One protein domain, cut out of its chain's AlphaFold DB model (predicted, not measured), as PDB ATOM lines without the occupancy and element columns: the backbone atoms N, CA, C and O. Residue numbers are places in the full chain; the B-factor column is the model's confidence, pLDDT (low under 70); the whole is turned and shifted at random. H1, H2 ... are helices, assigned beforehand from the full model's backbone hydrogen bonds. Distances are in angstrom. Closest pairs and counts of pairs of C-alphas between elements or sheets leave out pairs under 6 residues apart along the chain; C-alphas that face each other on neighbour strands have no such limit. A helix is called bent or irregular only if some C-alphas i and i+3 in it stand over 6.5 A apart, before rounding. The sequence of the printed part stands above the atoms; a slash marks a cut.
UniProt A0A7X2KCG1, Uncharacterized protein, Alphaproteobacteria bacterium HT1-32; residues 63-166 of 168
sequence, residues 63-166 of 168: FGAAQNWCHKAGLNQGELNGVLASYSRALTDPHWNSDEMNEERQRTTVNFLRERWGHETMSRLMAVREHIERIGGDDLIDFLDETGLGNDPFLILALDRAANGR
ATOM      1  N   PHE A  63     156.334 145.864 162.697       65.44
ATOM      2  CA  PHE A  63     157.299 146.486 161.784       65.44
ATOM      3  C   PHE A  63     157.724 147.886 162.219       65.44
ATOM      4  O   PHE A  63     158.895 148.217 162.071       65.44
ATOM      5  N   GLY A  64     156.829 148.681 162.812       69.44
ATOM      6  CA  GLY A  64     157.200 150.001 163.335       69.44
ATOM      7  C   GLY A  64     158.214 149.912 164.483       69.44
ATOM      8  O   GLY A  64     159.151 150.710 164.561       69.44
ATOM      9  N   ALA A  65     158.077 148.907 165.354       76.38
ATOM     10  CA  ALA A  65     159.073 148.620 166.386       76.38
ATOM     11  C   ALA A  65     160.389 148.121 165.766       76.38
ATOM     12  O   ALA A  65     161.451 148.661 166.077       76.38
ATOM     13  N   ALA A  66     160.317 147.188 164.810       76.19
ATOM     14  CA  ALA A  66     161.488 146.654 164.114       76.19
ATOM     15  C   ALA A  66     162.272 147.731 163.348       76.19
ATOM     16  O   ALA A  66     163.494 147.779 163.452       76.19
ATOM     17  N   GLN A  67     161.595 148.637 162.641       83.25
ATOM     18  CA  GLN A  67     162.190 149.801 161.972       83.25
ATOM     19  C   GLN A  67     162.972 150.673 162.951       83.25
ATOM     20  O   GLN A  67     164.124 151.034 162.698       83.25
ATOM     21  N   ASN A  68     162.366 150.971 164.102       84.06
ATOM     22  CA  ASN A  68     163.013 151.748 165.153       84.06
ATOM     23  C   ASN A  68     164.218 151.017 165.751       84.06
ATOM     24  O   ASN A  68     165.252 151.646 165.984       84.06
ATOM     25  N   TRP A  69     164.123 149.708 165.985       83.94
ATOM     26  CA  TRP A  69     165.252 148.913 166.466       83.94
ATOM     27  C   TRP A  69     166.382 148.877 165.443       83.94
ATOM     28  O   TRP A  69     167.524 149.115 165.820       83.94
ATOM     29  N   CYS A  70     166.077 148.686 164.157       83.88
ATOM     30  CA  CYS A  70     167.071 148.670 163.085       83.88
ATOM     31  C   CYS A  70     167.794 150.012 162.958       83.88
ATOM     32  O   CYS A  70     169.023 150.040 162.873       83.88
ATOM     33  N   HIS A  71     167.051 151.122 163.030       84.50
ATOM     34  CA  HIS A  71     167.622 152.470 162.987       84.50
ATOM     35  C   HIS A  71     168.513 152.756 164.196       84.50
ATOM     36  O   HIS A  71     169.651 153.203 164.050       84.50
ATOM     37  N   LYS A  72     168.037 152.430 165.405       83.06
ATOM     38  CA  LYS A  72     168.808 152.586 166.650       83.06
ATOM     39  C   LYS A  72     170.036 151.678 166.696       83.06
ATOM     40  O   LYS A  72     171.051 152.069 167.282       83.06
ATOM     41  N   ALA A  73     169.933 150.501 166.082       81.69
ATOM     42  CA  ALA A  73     171.037 149.594 165.830       81.69
ATOM     43  C   ALA A  73     171.945 150.088 164.699       81.69
ATOM     44  O   ALA A  73     173.032 149.577 164.531       81.69
ATOM     45  N   GLY A  74     171.570 151.083 163.899       83.06
ATOM     46  CA  GLY A  74     172.405 151.522 162.782       83.06
ATOM     47  C   GLY A  74     172.641 150.428 161.735       83.06
ATOM     48  O   GLY A  74     173.705 150.388 161.113       83.06
ATOM     49  N   LEU A  75     171.666 149.534 161.557       84.75
ATOM     50  CA  LEU A  75     171.706 148.526 160.505       84.75
ATOM     51  C   LEU A  75     171.556 149.209 159.148       84.75
ATOM     52  O   LEU A  75     170.721 150.097 158.978       84.75
ATOM     53  N   ASN A  76     172.329 148.804 158.153       85.62
ATOM     54  CA  ASN A  76     172.025 149.186 156.774       85.62
ATOM     55  C   ASN A  76     170.962 148.245 156.174       85.62
ATOM     56  O   ASN A  76     170.647 147.196 156.739       85.62
ATOM     57  N   GLN A  77     170.415 148.597 155.008       83.31
ATOM     58  CA  GLN A  77     169.383 147.781 154.356       83.31
ATOM     59  C   GLN A  77     169.871 146.361 154.010       83.31
ATOM     60  O   GLN A  77     169.096 145.416 154.086       83.31
ATOM     61  N   GLY A  78     171.146 146.186 153.651       81.94
ATOM     62  CA  GLY A  78     171.714 144.870 153.345       81.94
ATOM     63  C   GLY A  78     171.778 143.953 154.568       81.94
ATOM     64  O   GLY A  78     171.439 142.776 154.473       81.94
ATOM     65  N   GLU A  79     172.149 144.498 155.725       83.19
ATOM     66  CA  GLU A  79     172.121 143.773 157.000       83.19
ATOM     67  C   GLU A  79     170.695 143.418 157.404       83.19
ATOM     68  O   GLU A  79     170.437 142.273 157.771       83.19
ATOM     69  N   LEU A  80     169.760 144.365 157.257       83.12
ATOM     70  CA  LEU A  80     168.343 144.092 157.472       83.12
ATOM     71  C   LEU A  80     167.864 142.946 156.575       83.12
ATOM     72  O   LEU A  80     167.217 142.032 157.067       83.12
ATOM     73  N   ASN A  81     168.215 142.936 155.288       82.94
ATOM     74  CA  ASN A  81     167.816 141.858 154.378       82.94
ATOM     75  C   ASN A  81     168.329 140.484 154.848       82.94
ATOM     76  O   ASN A  81     167.606 139.494 154.740       82.94
ATOM     77  N   GLY A  82     169.542 140.420 155.406       80.62
ATOM     78  CA  GLY A  82     170.071 139.201 156.025       80.62
ATOM     79  C   GLY A  82     169.236 138.749 157.224       80.62
ATOM     80  O   GLY A  82     168.845 137.585 157.302       80.62
ATOM     81  N   VAL A  83     168.879 139.685 158.107       81.75
ATOM     82  CA  VAL A  83     168.000 139.416 159.258       81.75
ATOM     83  C   VAL A  83     166.612 138.960 158.799       81.75
ATOM     84  O   VAL A  83     166.072 137.999 159.345       81.75
ATOM     85  N   LEU A  84     166.045 139.583 157.762       82.62
ATOM     86  CA  LEU A  84     164.749 139.200 157.196       82.62
ATOM     87  C   LEU A  84     164.782 137.814 156.554       82.62
ATOM     88  O   LEU A  84     163.805 137.077 156.666       82.62
ATOM     89  N   ALA A  85     165.893 137.421 155.930       82.81
ATOM     90  CA  ALA A  85     166.055 136.067 155.411       82.81
ATOM     91  C   ALA A  85     166.049 135.024 156.543       82.81
ATOM     92  O   ALA A  85     165.334 134.022 156.449       82.81
ATOM     93  N   SER A  86     166.778 135.278 157.637       81.31
ATOM     94  CA  SER A  86     166.752 134.411 158.824       81.31
ATOM     95  C   SER A  86     165.372 134.385 159.482       81.31
ATOM     96  O   SER A  86     164.893 133.315 159.854       81.31
ATOM     97  N   TYR A  87     164.685 135.525 159.551       82.81
ATOM     98  CA  TYR A  87     163.329 135.604 160.091       82.81
ATOM     99  C   TYR A  87     162.316 134.844 159.226       82.81
ATOM    100  O   TYR A  87     161.525 134.063 159.740       82.81
ATOM    101  N   SER A  88     162.372 134.976 157.900       82.50
ATOM    102  CA  SER A  88     161.526 134.198 156.983       82.50
ATOM    103  C   SER A  88     161.731 132.688 157.161       82.50
ATOM    104  O   SER A  88     160.768 131.916 157.182       82.50
ATOM    105  N   ARG A  89     162.981 132.255 157.374       81.88
ATOM    106  CA  ARG A  89     163.289 130.859 157.703       81.88
ATOM    107  C   ARG A  89     162.690 130.443 159.048       81.88
ATOM    108  O   ARG A  89     162.119 129.359 159.130       81.88
ATOM    109  N   ALA A  90     162.748 131.316 160.052       81.69
ATOM    110  CA  ALA A  90     162.117 131.091 161.351       81.69
ATOM    111  C   ALA A  90     160.609 130.856 161.255       81.69
ATOM    112  O   ALA A  90     160.064 129.989 161.930       81.69
ATOM    113  N   LEU A  91     159.937 131.601 160.377       80.38
ATOM    114  CA  LEU A  91     158.490 131.506 160.183       80.38
ATOM    115  C   LEU A  91     158.055 130.263 159.397       80.38
ATOM    116  O   LEU A  91     156.891 129.871 159.464       80.38
ATOM    117  N   THR A  92     158.954 129.676 158.607       82.50
ATOM    118  CA  THR A  92     158.625 128.587 157.671       82.50
ATOM    119  C   THR A  92     159.078 127.216 158.151       82.50
ATOM    120  O   THR A  92     158.492 126.214 157.737       82.50
ATOM    121  N   ASP A  93     160.086 127.149 159.019       82.06
ATOM    122  CA  ASP A  93     160.589 125.897 159.572       82.06
ATOM    123  C   ASP A  93     159.876 125.559 160.900       82.06
ATOM    124  O   ASP A  93     160.115 126.212 161.916       82.06
ATOM    125  N   PRO A  94     159.018 124.521 160.938       77.88
ATOM    126  CA  PRO A  94     158.270 124.159 162.141       77.88
ATOM    127  C   PRO A  94     159.158 123.658 163.290       77.88
ATOM    128  O   PRO A  94     158.689 123.585 164.424       77.88
ATOM    129  N   HIS A  95     160.422 123.318 163.023       81.75
ATOM    130  CA  HIS A  95     161.388 122.908 164.045       81.75
ATOM    131  C   HIS A  95     162.331 124.044 164.447       81.75
ATOM    132  O   HIS A  95     163.232 123.820 165.250       81.75
ATOM    133  N   TRP A  96     162.144 125.259 163.921       80.88
ATOM    134  CA  TRP A  96     163.065 126.371 164.154       80.88
ATOM    135  C   TRP A  96     163.291 126.686 165.636       80.88
ATOM    136  O   TRP A  96     164.418 127.002 166.018       80.88
ATOM    137  N   ASN A  97     162.231 126.569 166.437       78.88
ATOM    138  CA  ASN A  97     162.224 126.807 167.881       78.88
ATOM    139  C   ASN A  97     162.246 125.507 168.704       78.88
ATOM    140  O   ASN A  97     161.899 125.531 169.882       78.88
ATOM    141  N   SER A  98     162.601 124.357 168.115       86.06
ATOM    142  CA  SER A  98     162.820 123.158 168.929       86.06
ATOM    143  C   SER A  98     164.075 123.334 169.786       86.06
ATOM    144  O   SER A  98     165.059 123.919 169.327       86.06
ATOM    145  N   ASP A  99     164.058 122.810 171.014       86.56
ATOM    146  CA  ASP A  99     165.198 122.917 171.935       86.56
ATOM    147  C   ASP A  99     166.492 122.393 171.287       86.56
ATOM    148  O   ASP A  99     167.527 123.052 171.331       86.56
ATOM    149  N   GLU A 100     166.410 121.262 170.576       88.12
ATOM    150  CA  GLU A 100     167.542 120.649 169.869       88.12
ATOM    151  C   GLU A 100     168.115 121.560 168.768       88.12
ATOM    152  O   GLU A 100     169.332 121.743 168.679       88.12
ATOM    153  N   MET A 101     167.256 122.178 167.949       85.62
ATOM    154  CA  MET A 101     167.703 123.100 166.898       85.62
ATOM    155  C   MET A 101     168.239 124.405 167.469       85.62
ATOM    156  O   MET A 101     169.179 124.976 166.910       85.62
ATOM    157  N   ASN A 102     167.673 124.875 168.577       84.31
ATOM    158  CA  ASN A 102     168.133 126.086 169.234       84.31
ATOM    159  C   ASN A 102     169.516 125.881 169.871       84.31
ATOM    160  O   ASN A 102     170.422 126.681 169.635       84.31
ATOM    161  N   GLU A 103     169.716 124.773 170.591       87.94
ATOM    162  CA  GLU A 103     171.015 124.387 171.157       87.94
ATOM    163  C   GLU A 103     172.074 124.196 170.064       87.94
ATOM    164  O   GLU A 103     173.208 124.681 170.179       87.94
ATOM    165  N   GLU A 104     171.715 123.525 168.966       89.12
ATOM    166  CA  GLU A 104     172.626 123.337 167.841       89.12
ATOM    167  C   GLU A 104     172.997 124.666 167.177       89.12
ATOM    168  O   GLU A 104     174.178 124.895 166.878       89.12
ATOM    169  N   ARG A 105     172.027 125.566 166.985       88.12
ATOM    170  CA  ARG A 105     172.271 126.893 166.415       88.12
ATOM    171  C   ARG A 105     173.140 127.727 167.337       88.12
ATOM    172  O   ARG A 105     174.148 128.250 166.874       88.12
ATOM    173  N   GLN A 106     172.835 127.778 168.632       89.81
ATOM    174  CA  GLN A 106     173.651 128.480 169.622       89.81
ATOM    175  C   GLN A 106     175.101 127.979 169.589       89.81
ATOM    176  O   GLN A 106     176.038 128.773 169.486       89.81
ATOM    177  N   ARG A 107     175.306 126.657 169.611       92.06
ATOM    178  CA  ARG A 107     176.642 126.049 169.545       92.06
ATOM    179  C   ARG A 107     177.366 126.406 168.247       92.06
ATOM    180  O   ARG A 107     178.540 126.776 168.285       92.06
ATOM    181  N   THR A 108     176.682 126.297 167.110       91.88
ATOM    182  CA  THR A 108     177.249 126.590 165.784       91.88
ATOM    183  C   THR A 108     177.622 128.062 165.661       91.88
ATOM    184  O   THR A 108     178.733 128.382 165.239       91.88
ATOM    185  N   THR A 109     176.745 128.951 166.115       90.94
ATOM    186  CA  THR A 109     176.964 130.396 166.149       90.94
ATOM    187  C   THR A 109     178.143 130.753 167.039       90.94
ATOM    188  O   THR A 109     179.054 131.439 166.590       90.94
ATOM    189  N   VAL A 110     178.207 130.237 168.270       92.12
ATOM    190  CA  VAL A 110     179.342 130.504 169.168       92.12
ATOM    191  C   VAL A 110     180.656 129.995 168.573       92.12
ATOM    192  O   VAL A 110     181.664 130.690 168.669       92.12
ATOM    193  N   ASN A 111     180.670 128.821 167.937       93.62
ATOM    194  CA  ASN A 111     181.870 128.304 167.275       93.62
ATOM    195  C   ASN A 111     182.307 129.202 166.111       93.62
ATOM    196  O   ASN A 111     183.466 129.606 166.064       93.62
ATOM    197  N   PHE A 112     181.377 129.585 165.236       93.19
ATOM    198  CA  PHE A 112     181.640 130.511 164.135       93.19
ATOM    199  C   PHE A 112     182.188 131.860 164.631       93.19
ATOM    200  O   PHE A 112     183.177 132.380 164.109       93.19
ATOM    201  N   LEU A 113     181.592 132.421 165.685       93.00
ATOM    202  CA  LEU A 113     182.043 133.681 166.273       93.00
ATOM    203  C   LEU A 113     183.418 133.544 166.936       93.00
ATOM    204  O   LEU A 113     184.235 134.454 166.821       93.00
ATOM    205  N   ARG A 114     183.719 132.395 167.555       94.00
ATOM    206  CA  ARG A 114     185.058 132.087 168.085       94.00
ATOM    207  C   ARG A 114     186.112 131.998 166.997       94.00
ATOM    208  O   ARG A 114     187.211 132.505 167.198       94.00
ATOM    209  N   GLU A 115     185.797 131.393 165.858       94.31
ATOM    210  CA  GLU A 115     186.710 131.359 164.710       94.31
ATOM    211  C   GLU A 115     186.981 132.765 164.167       94.31
ATOM    212  O   GLU A 115     188.109 133.082 163.792       94.31
ATOM    213  N   ARG A 116     185.963 133.631 164.173       91.06
ATOM    214  CA  ARG A 116     186.066 134.992 163.643       91.06
ATOM    215  C   ARG A 116     186.760 135.977 164.584       91.06
ATOM    216  O   ARG A 116     187.578 136.773 164.134       91.06
ATOM    217  N   TRP A 117     186.391 135.980 165.860       92.62
ATOM    218  CA  TRP A 117     186.812 136.983 166.845       92.62
ATOM    219  C   TRP A 117     187.877 136.465 167.817       92.62
ATOM    220  O   TRP A 117     188.493 137.240 168.549       92.62
ATOM    221  N   GLY A 118     188.109 135.152 167.858       94.44
ATOM    222  CA  GLY A 118     189.081 134.536 168.753       94.44
ATOM    223  C   GLY A 118     188.795 134.860 170.219       94.44
ATOM    224  O   GLY A 118     187.692 134.658 170.729       94.44
ATOM    225  N   HIS A 119     189.807 135.385 170.908       93.31
ATOM    226  CA  HIS A 119     189.737 135.718 172.330       93.31
ATOM    227  C   HIS A 119     188.756 136.858 172.661       93.31
ATOM    228  O   HIS A 119     188.291 136.937 173.795       93.31
ATOM    229  N   GLU A 120     188.389 137.700 171.688       92.56
ATOM    230  CA  GLU A 120     187.456 138.818 171.899       92.56
ATOM    231  C   GLU A 120     185.987 138.380 171.952       92.56
ATOM    232  O   GLU A 120     185.120 139.181 172.299       92.56
ATOM    233  N   THR A 121     185.692 137.116 171.627       92.88
ATOM    234  CA  THR A 121     184.318 136.635 171.415       92.88
ATOM    235  C   THR A 121     183.375 136.989 172.556       92.88
ATOM    236  O   THR A 121     182.292 137.511 172.314       92.88
ATOM    237  N   MET A 122     183.782 136.743 173.805       92.25
ATOM    238  CA  MET A 122     182.916 137.036 174.952       92.25
ATOM    239  C   MET A 122     182.721 138.533 175.169       92.25
ATOM    240  O   MET A 122     181.601 138.953 175.432       92.25
ATOM    241  N   SER A 123     183.767 139.347 174.995       93.12
ATOM    242  CA  SER A 123     183.637 140.801 175.121       93.12
ATOM    243  C   SER A 123     182.688 141.373 174.069       93.12
ATOM    244  O   SER A 123     181.879 142.239 174.386       93.12
ATOM    245  N   ARG A 124     182.758 140.878 172.828       92.81
ATOM    246  CA  ARG A 124     181.880 141.326 171.739       92.81
ATOM    247  C   ARG A 124     180.440 140.879 171.941       92.81
ATOM    248  O   ARG A 124     179.535 141.685 171.775       92.81
ATOM    249  N   LEU A 125     180.217 139.638 172.382       92.88
ATOM    250  CA  LEU A 125     178.876 139.162 172.739       92.88
ATOM    251  C   LEU A 125     178.253 139.987 173.872       92.88
ATOM    252  O   LEU A 125     177.068 140.310 173.804       92.88
ATOM    253  N   MET A 126     179.038 140.374 174.882       92.50
ATOM    254  CA  MET A 126     178.568 141.279 175.936       92.50
ATOM    255  C   MET A 126     178.203 142.657 175.375       92.50
ATOM    256  O   MET A 126     177.112 143.143 175.654       92.50
ATOM    257  N   ALA A 127     179.050 143.242 174.521       91.06
ATOM    258  CA  ALA A 127     178.763 144.527 173.880       91.06
ATOM    259  C   ALA A 127     177.497 144.477 173.006       91.06
ATOM    260  O   ALA A 127     176.692 145.406 173.025       91.06
ATOM    261  N   VAL A 128     177.282 143.381 172.271       91.81
ATOM    262  CA  VAL A 128     176.052 143.151 171.495       91.81
ATOM    263  C   VAL A 128     174.837 143.073 172.415       91.81
ATOM    264  O   VAL A 128     173.827 143.715 172.135       91.81
ATOM    265  N   ARG A 129     174.928 142.342 173.531       91.19
ATOM    266  CA  ARG A 129     173.832 142.228 174.503       91.19
ATOM    267  C   ARG A 129     173.468 143.577 175.122       91.19
ATOM    268  O   ARG A 129     172.300 143.948 175.113       91.19
ATOM    269  N   GLU A 130     174.459 144.342 175.570       90.81
ATOM    270  CA  GLU A 130     174.256 145.707 176.076       90.81
ATOM    271  C   GLU A 130     173.652 146.623 175.000       90.81
ATOM    272  O   GLU A 130     172.811 147.480 175.279       90.81
ATOM    273  N   HIS A 131     174.049 146.434 173.739       89.94
ATOM    274  CA  HIS A 131     173.487 147.179 172.623       89.94
ATOM    275  C   HIS A 131     172.008 146.848 172.393       89.94
ATOM    276  O   HIS A 131     171.226 147.780 172.213       89.94
ATOM    277  N   ILE A 132     171.625 145.566 172.439       90.06
ATOM    278  CA  ILE A 132     170.231 145.090 172.350       90.06
ATOM    279  C   ILE A 132     169.388 145.700 173.479       90.06
ATOM    280  O   ILE A 132     168.363 146.337 173.211       90.06
ATOM    281  N   GLU A 133     169.866 145.594 174.724       89.88
ATOM    282  CA  GLU A 133     169.214 146.164 175.912       89.88
ATOM    283  C   GLU A 133     168.984 147.678 175.749       89.88
ATOM    284  O   GLU A 133     167.905 148.195 176.038       89.88
ATOM    285  N   ARG A 134     169.961 148.408 175.197       88.31
ATOM    286  CA  ARG A 134     169.871 149.862 174.995       88.31
ATOM    287  C   ARG A 134     168.878 150.281 173.904       88.31
ATOM    288  O   ARG A 134     168.305 151.369 173.998       88.31
ATOM    289  N   ILE A 135     168.725 149.506 172.827       87.31
ATOM    290  CA  ILE A 135     167.903 149.917 171.670       87.31
ATOM    291  C   ILE A 135     166.430 149.532 171.811       87.31
ATOM    292  O   ILE A 135     165.563 150.305 171.381       87.31
ATOM    293  N   GLY A 136     166.164 148.364 172.391       82.62
ATOM    294  CA  GLY A 136     164.833 147.767 172.434       82.62
ATOM    295  C   GLY A 136     164.410 147.251 173.804       82.62
ATOM    296  O   GLY A 136     163.222 147.014 173.981       82.62
ATOM    297  N   GLY A 137     165.330 147.152 174.770       87.44
ATOM    298  CA  GLY A 137     165.019 146.667 176.113       87.44
ATOM    299  C   GLY A 137     164.455 145.247 176.102       87.44
ATOM    300  O   GLY A 137     164.777 144.456 175.214       87.44
ATOM    301  N   ASP A 138     163.600 144.959 177.082       87.12
ATOM    302  CA  ASP A 138     162.981 143.643 177.262       87.12
ATOM    303  C   ASP A 138     162.146 143.226 176.039       87.12
ATOM    304  O   ASP A 138     162.257 142.091 175.599       87.12
ATOM    305  N   ASP A 139     161.430 144.156 175.392       85.38
ATOM    306  CA  ASP A 139     160.590 143.851 174.219       85.38
ATOM    307  C   ASP A 139     161.392 143.259 173.045       85.38
ATOM    308  O   ASP A 139     160.925 142.364 172.339       85.38
ATOM    309  N   LEU A 140     162.608 143.767 172.805       85.38
ATOM    310  CA  LEU A 140     163.473 143.227 171.755       85.38
ATOM    311  C   LEU A 140     164.118 141.909 172.189       85.38
ATOM    312  O   LEU A 140     164.312 141.037 171.350       85.38
ATOM    313  N   ILE A 141     164.459 141.758 173.469       88.25
ATOM    314  CA  ILE A 141     165.007 140.502 173.994       88.25
ATOM    315  C   ILE A 141     163.970 139.391 173.850       88.25
ATOM    316  O   ILE A 141     164.272 138.371 173.235       88.25
ATOM    317  N   ASP A 142     162.744 139.636 174.308       87.38
ATOM    318  CA  ASP A 142     161.631 138.696 174.201       87.38
ATOM    319  C   ASP A 142     161.370 138.343 172.734       87.38
ATOM    320  O   ASP A 142     161.281 137.168 172.387       87.38
ATOM    321  N   PHE A 143     161.364 139.332 171.832       85.81
ATOM    322  CA  PHE A 143     161.239 139.069 170.396       85.81
ATOM    323  C   PHE A 143     162.363 138.165 169.861       85.81
ATOM    324  O   PHE A 143     162.106 137.249 169.075       85.81
ATOM    325  N   LEU A 144     163.618 138.407 170.242       87.81
ATOM    326  CA  LEU A 144     164.760 137.613 169.779       87.81
ATOM    327  C   LEU A 144     164.756 136.189 170.340       87.81
ATOM    328  O   LEU A 144     165.174 135.272 169.624       87.81
ATOM    329  N   ASP A 145     164.273 136.016 171.568       86.56
ATOM    330  CA  ASP A 145     164.130 134.719 172.226       86.56
ATOM    331  C   ASP A 145     162.955 133.927 171.630       86.56
ATOM    332  O   ASP A 145     163.135 132.777 171.225       86.56
ATOM    333  N   GLU A 146     161.782 134.548 171.461       83.44
ATOM    334  CA  GLU A 146     160.596 133.925 170.853       83.44
ATOM    335  C   GLU A 146     160.832 133.510 169.398       83.44
ATOM    336  O   GLU A 146     160.343 132.471 168.939       83.44
ATOM    337  N   THR A 147     161.581 134.318 168.647       81.69
ATOM    338  CA  THR A 147     161.890 134.037 167.240       81.69
ATOM    339  C   THR A 147     163.148 133.198 167.056       81.69
ATOM    340  O   THR A 147     163.456 132.826 165.924       81.69
ATOM    341  N   GLY A 148     163.925 132.940 168.113       82.38
ATOM    342  CA  GLY A 148     165.224 132.264 168.028       82.38
ATOM    343  C   GLY A 148     166.272 133.008 167.182       82.38
ATOM    344  O   GLY A 148     167.310 132.428 166.832       82.38
ATOM    345  N   LEU A 149     166.013 134.271 166.819       85.62
ATOM    346  CA  LEU A 149     166.935 135.122 166.062       85.62
ATOM    347  C   LEU A 149     168.115 135.589 166.913       85.62
ATOM    348  O   LEU A 149     169.171 135.880 166.357       85.62
ATOM    349  N   GLY A 150     167.987 135.596 168.245       87.00
ATOM    350  CA  GLY A 150     169.097 135.918 169.150       87.00
ATOM    351  C   GLY A 150     170.322 135.009 168.976       87.00
ATOM    352  O   GLY A 150     171.438 135.411 169.293       87.00
ATOM    353  N   ASN A 151     170.132 133.813 168.407       88.06
ATOM    354  CA  ASN A 151     171.195 132.856 168.097       88.06
ATOM    355  C   ASN A 151     171.660 132.907 166.632       88.06
ATOM    356  O   ASN A 151     172.456 132.060 166.220       88.06
ATOM    357  N   ASP A 152     171.178 133.852 165.822       86.75
ATOM    358  CA  ASP A 152     171.584 133.998 164.426       86.75
ATOM    359  C   ASP A 152     172.952 134.708 164.311       86.75
ATOM    360  O   ASP A 152     173.130 135.821 164.820       86.75
ATOM    361  N   PRO A 153     173.945 134.103 163.632       87.62
ATOM    362  CA  PRO A 153     175.279 134.681 163.545       87.62
ATOM    363  C   PRO A 153     175.306 135.970 162.713       87.62
ATOM    364  O   PRO A 153     176.118 136.845 163.003       87.62
ATOM    365  N   PHE A 154     174.446 136.124 161.701       84.62
ATOM    366  CA  PHE A 154     174.416 137.332 160.875       84.62
ATOM    367  C   PHE A 154     173.848 138.519 161.647       84.62
ATOM    368  O   PHE A 154     174.428 139.603 161.587       84.62
ATOM    369  N   LEU A 155     172.780 138.308 162.417       87.25
ATOM    370  CA  LEU A 155     172.231 139.325 163.304       87.25
ATOM    371  C   LEU A 155     173.275 139.763 164.333       87.25
ATOM    372  O   LEU A 155     173.517 140.959 164.483       87.25
ATOM    373  N   ILE A 156     173.944 138.813 164.992       90.75
ATOM    374  CA  ILE A 156     174.986 139.126 165.978       90.75
ATOM    375  C   ILE A 156     176.136 139.913 165.337       90.75
ATOM    376  O   ILE A 156     176.621 140.870 165.934       90.75
ATOM    377  N   LEU A 157     176.565 139.563 164.120       88.00
ATOM    378  CA  LEU A 157     177.600 140.313 163.400       88.00
ATOM    379  C   LEU A 157     177.161 141.734 163.043       88.00
ATOM    380  O   LEU A 157     177.956 142.669 163.158       88.00
ATOM    381  N   ALA A 158     175.917 141.900 162.602       85.44
ATOM    382  CA  ALA A 158     175.382 143.204 162.247       85.44
ATOM    383  C   ALA A 158     175.260 144.105 163.491       85.44
ATOM    384  O   ALA A 158     175.659 145.271 163.465       85.44
ATOM    385  N   LEU A 159     174.814 143.536 164.617       87.81
ATOM    386  CA  LEU A 159     174.764 144.219 165.911       87.81
ATOM    387  C   LEU A 159     176.159 144.475 166.508       87.81
ATOM    388  O   LEU A 159     176.364 145.492 167.166       87.81
ATOM    389  N   ASP A 160     177.147 143.612 166.260       89.19
ATOM    390  CA  ASP A 160     178.542 143.859 166.653       89.19
ATOM    391  C   ASP A 160     179.121 145.039 165.871       89.19
ATOM    392  O   ASP A 160     179.721 145.936 166.462       89.19
ATOM    393  N   ARG A 161     178.885 145.105 164.552       85.62
ATOM    394  CA  ARG A 161     179.286 146.260 163.732       85.62
ATOM    395  C   ARG A 161     178.628 147.541 164.235       85.62
ATOM    396  O   ARG A 161     179.281 148.574 164.323       85.62
ATOM    397  N   ALA A 162     177.354 147.474 164.588       80.56
ATOM    398  CA  ALA A 162     176.624 148.589 165.167       80.56
ATOM    399  C   ALA A 162     177.185 149.069 166.513       80.56
ATOM    400  O   ALA A 162     177.279 150.276 166.760       80.56
ATOM    401  N   ALA A 163     177.530 148.127 167.391       84.00
ATOM    402  CA  ALA A 163     178.005 148.401 168.739       84.00
ATOM    403  C   ALA A 163     179.469 148.861 168.760       84.00
ATOM    404  O   ALA A 163     179.796 149.827 169.445       84.00
ATOM    405  N   ASN A 164     180.330 148.202 167.981       78.50
ATOM    406  CA  ASN A 164     181.786 148.353 168.030       78.50
ATOM    407  C   ASN A 164     182.378 149.056 166.794       78.50
ATOM    408  O   ASN A 164     183.493 149.569 166.848       78.50
ATOM    409  N   GLY A 165     181.653 149.114 165.674       66.44
ATOM    410  CA  GLY A 165     182.125 149.673 164.400       66.44
ATOM    411  C   GLY A 165     181.972 151.188 164.242       66.44
ATOM    412  O   GLY A 165     182.296 151.712 163.181       66.44
ATOM    413  N   ARG A 166     181.515 151.920 165.269       52.31
ATOM    414  CA  ARG A 166     181.389 153.395 165.247       52.31
ATOM    415  C   ARG A 166     182.692 154.162 165.535       52.31
ATOM    416  O   ARG A 166     182.646 155.357 165.811       52.31
TER     417      ARG A 166
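What this domain is: This is residues 63 to 166 of the 168 residues of an uncharacterized protein of Alphaproteobacteria bacterium HT1-32 (UniProt A0A7X2KCG1). One very long helix, H3, is sharply kinked into a V, with the short helix H4 in its opening as the core; past a second bend its last part, H3b, folds back. H2 packs on another side of H4 with part of its length, H1 sits at the rim near H2 and H3, and the tip of the V, residues 115 to 120, sticks out. The printed part has 104 residues with four named helices, H1 to H4 along the chain, and no named strand: all helix. It is compact, with a radius of gyration of the C-alphas of 13.1 A and spans of 37 by 36 by 25 A.

How they stand to each other: H3, residues 99 to 146, was assigned as one helix by its hydrogen bonds but is bent: C-alphas 135 and 138 are 9.7 A apart. Its arms H3a, residues 99 to 135, and H3b, residues 138 to 146, touch only at the corner, closest at the C-alphas of Ile 132 and Leu 140, 7.0 A. H3a is itself irregular, with C-alphas 116 and 119 9.5 A apart and a kink of 122 degrees near residue 117. H3a touches H4, residues 153 to 164, closest at the C-alphas of Thr 109 and Pro 153, 5.3 A. H2, residues 77 to 92, touches H4 with residues 79 to 83 alone, closest at the C-alphas of Val 83 and Leu 155, 5.9 A; they run opposite ways at a shallow tilt of 34 degrees, only just short of steep. H1, residues 63 to 72, is close to H2 but not clearly touching, the C-alphas of Cys 70 and Leu 80 being 7.4 A apart. H1 and H4 are apart. Every O i to N i+4 pair is within hydrogen-bond range in H1, H2, H3b and H4, and 28 of 33 in H3a.

Where its parts are: H3a spans 27.1 A from C-alpha 99 at (165.198, 122.917, 171.935), and H2 22.3 A. H1 begins at C-alpha 63, (157.299, 146.486, 161.784), and spans 13.9 A; H3b spans 11.9 A. H4 spans 15.8 A and ends at C-alpha 164, (181.786, 148.353, 168.030).

The domain as a whole: The C-alphas farthest apart, of Pro 94 and Arg 166, are 37.4 A apart. The printed part has no cut; the link H1 to H2 is tight, and H2 to H3 and H3 to H4 are short. Mean pLDDT of the printed part is 85.6, with residues 63 to 64 and 165 to 166 under 70.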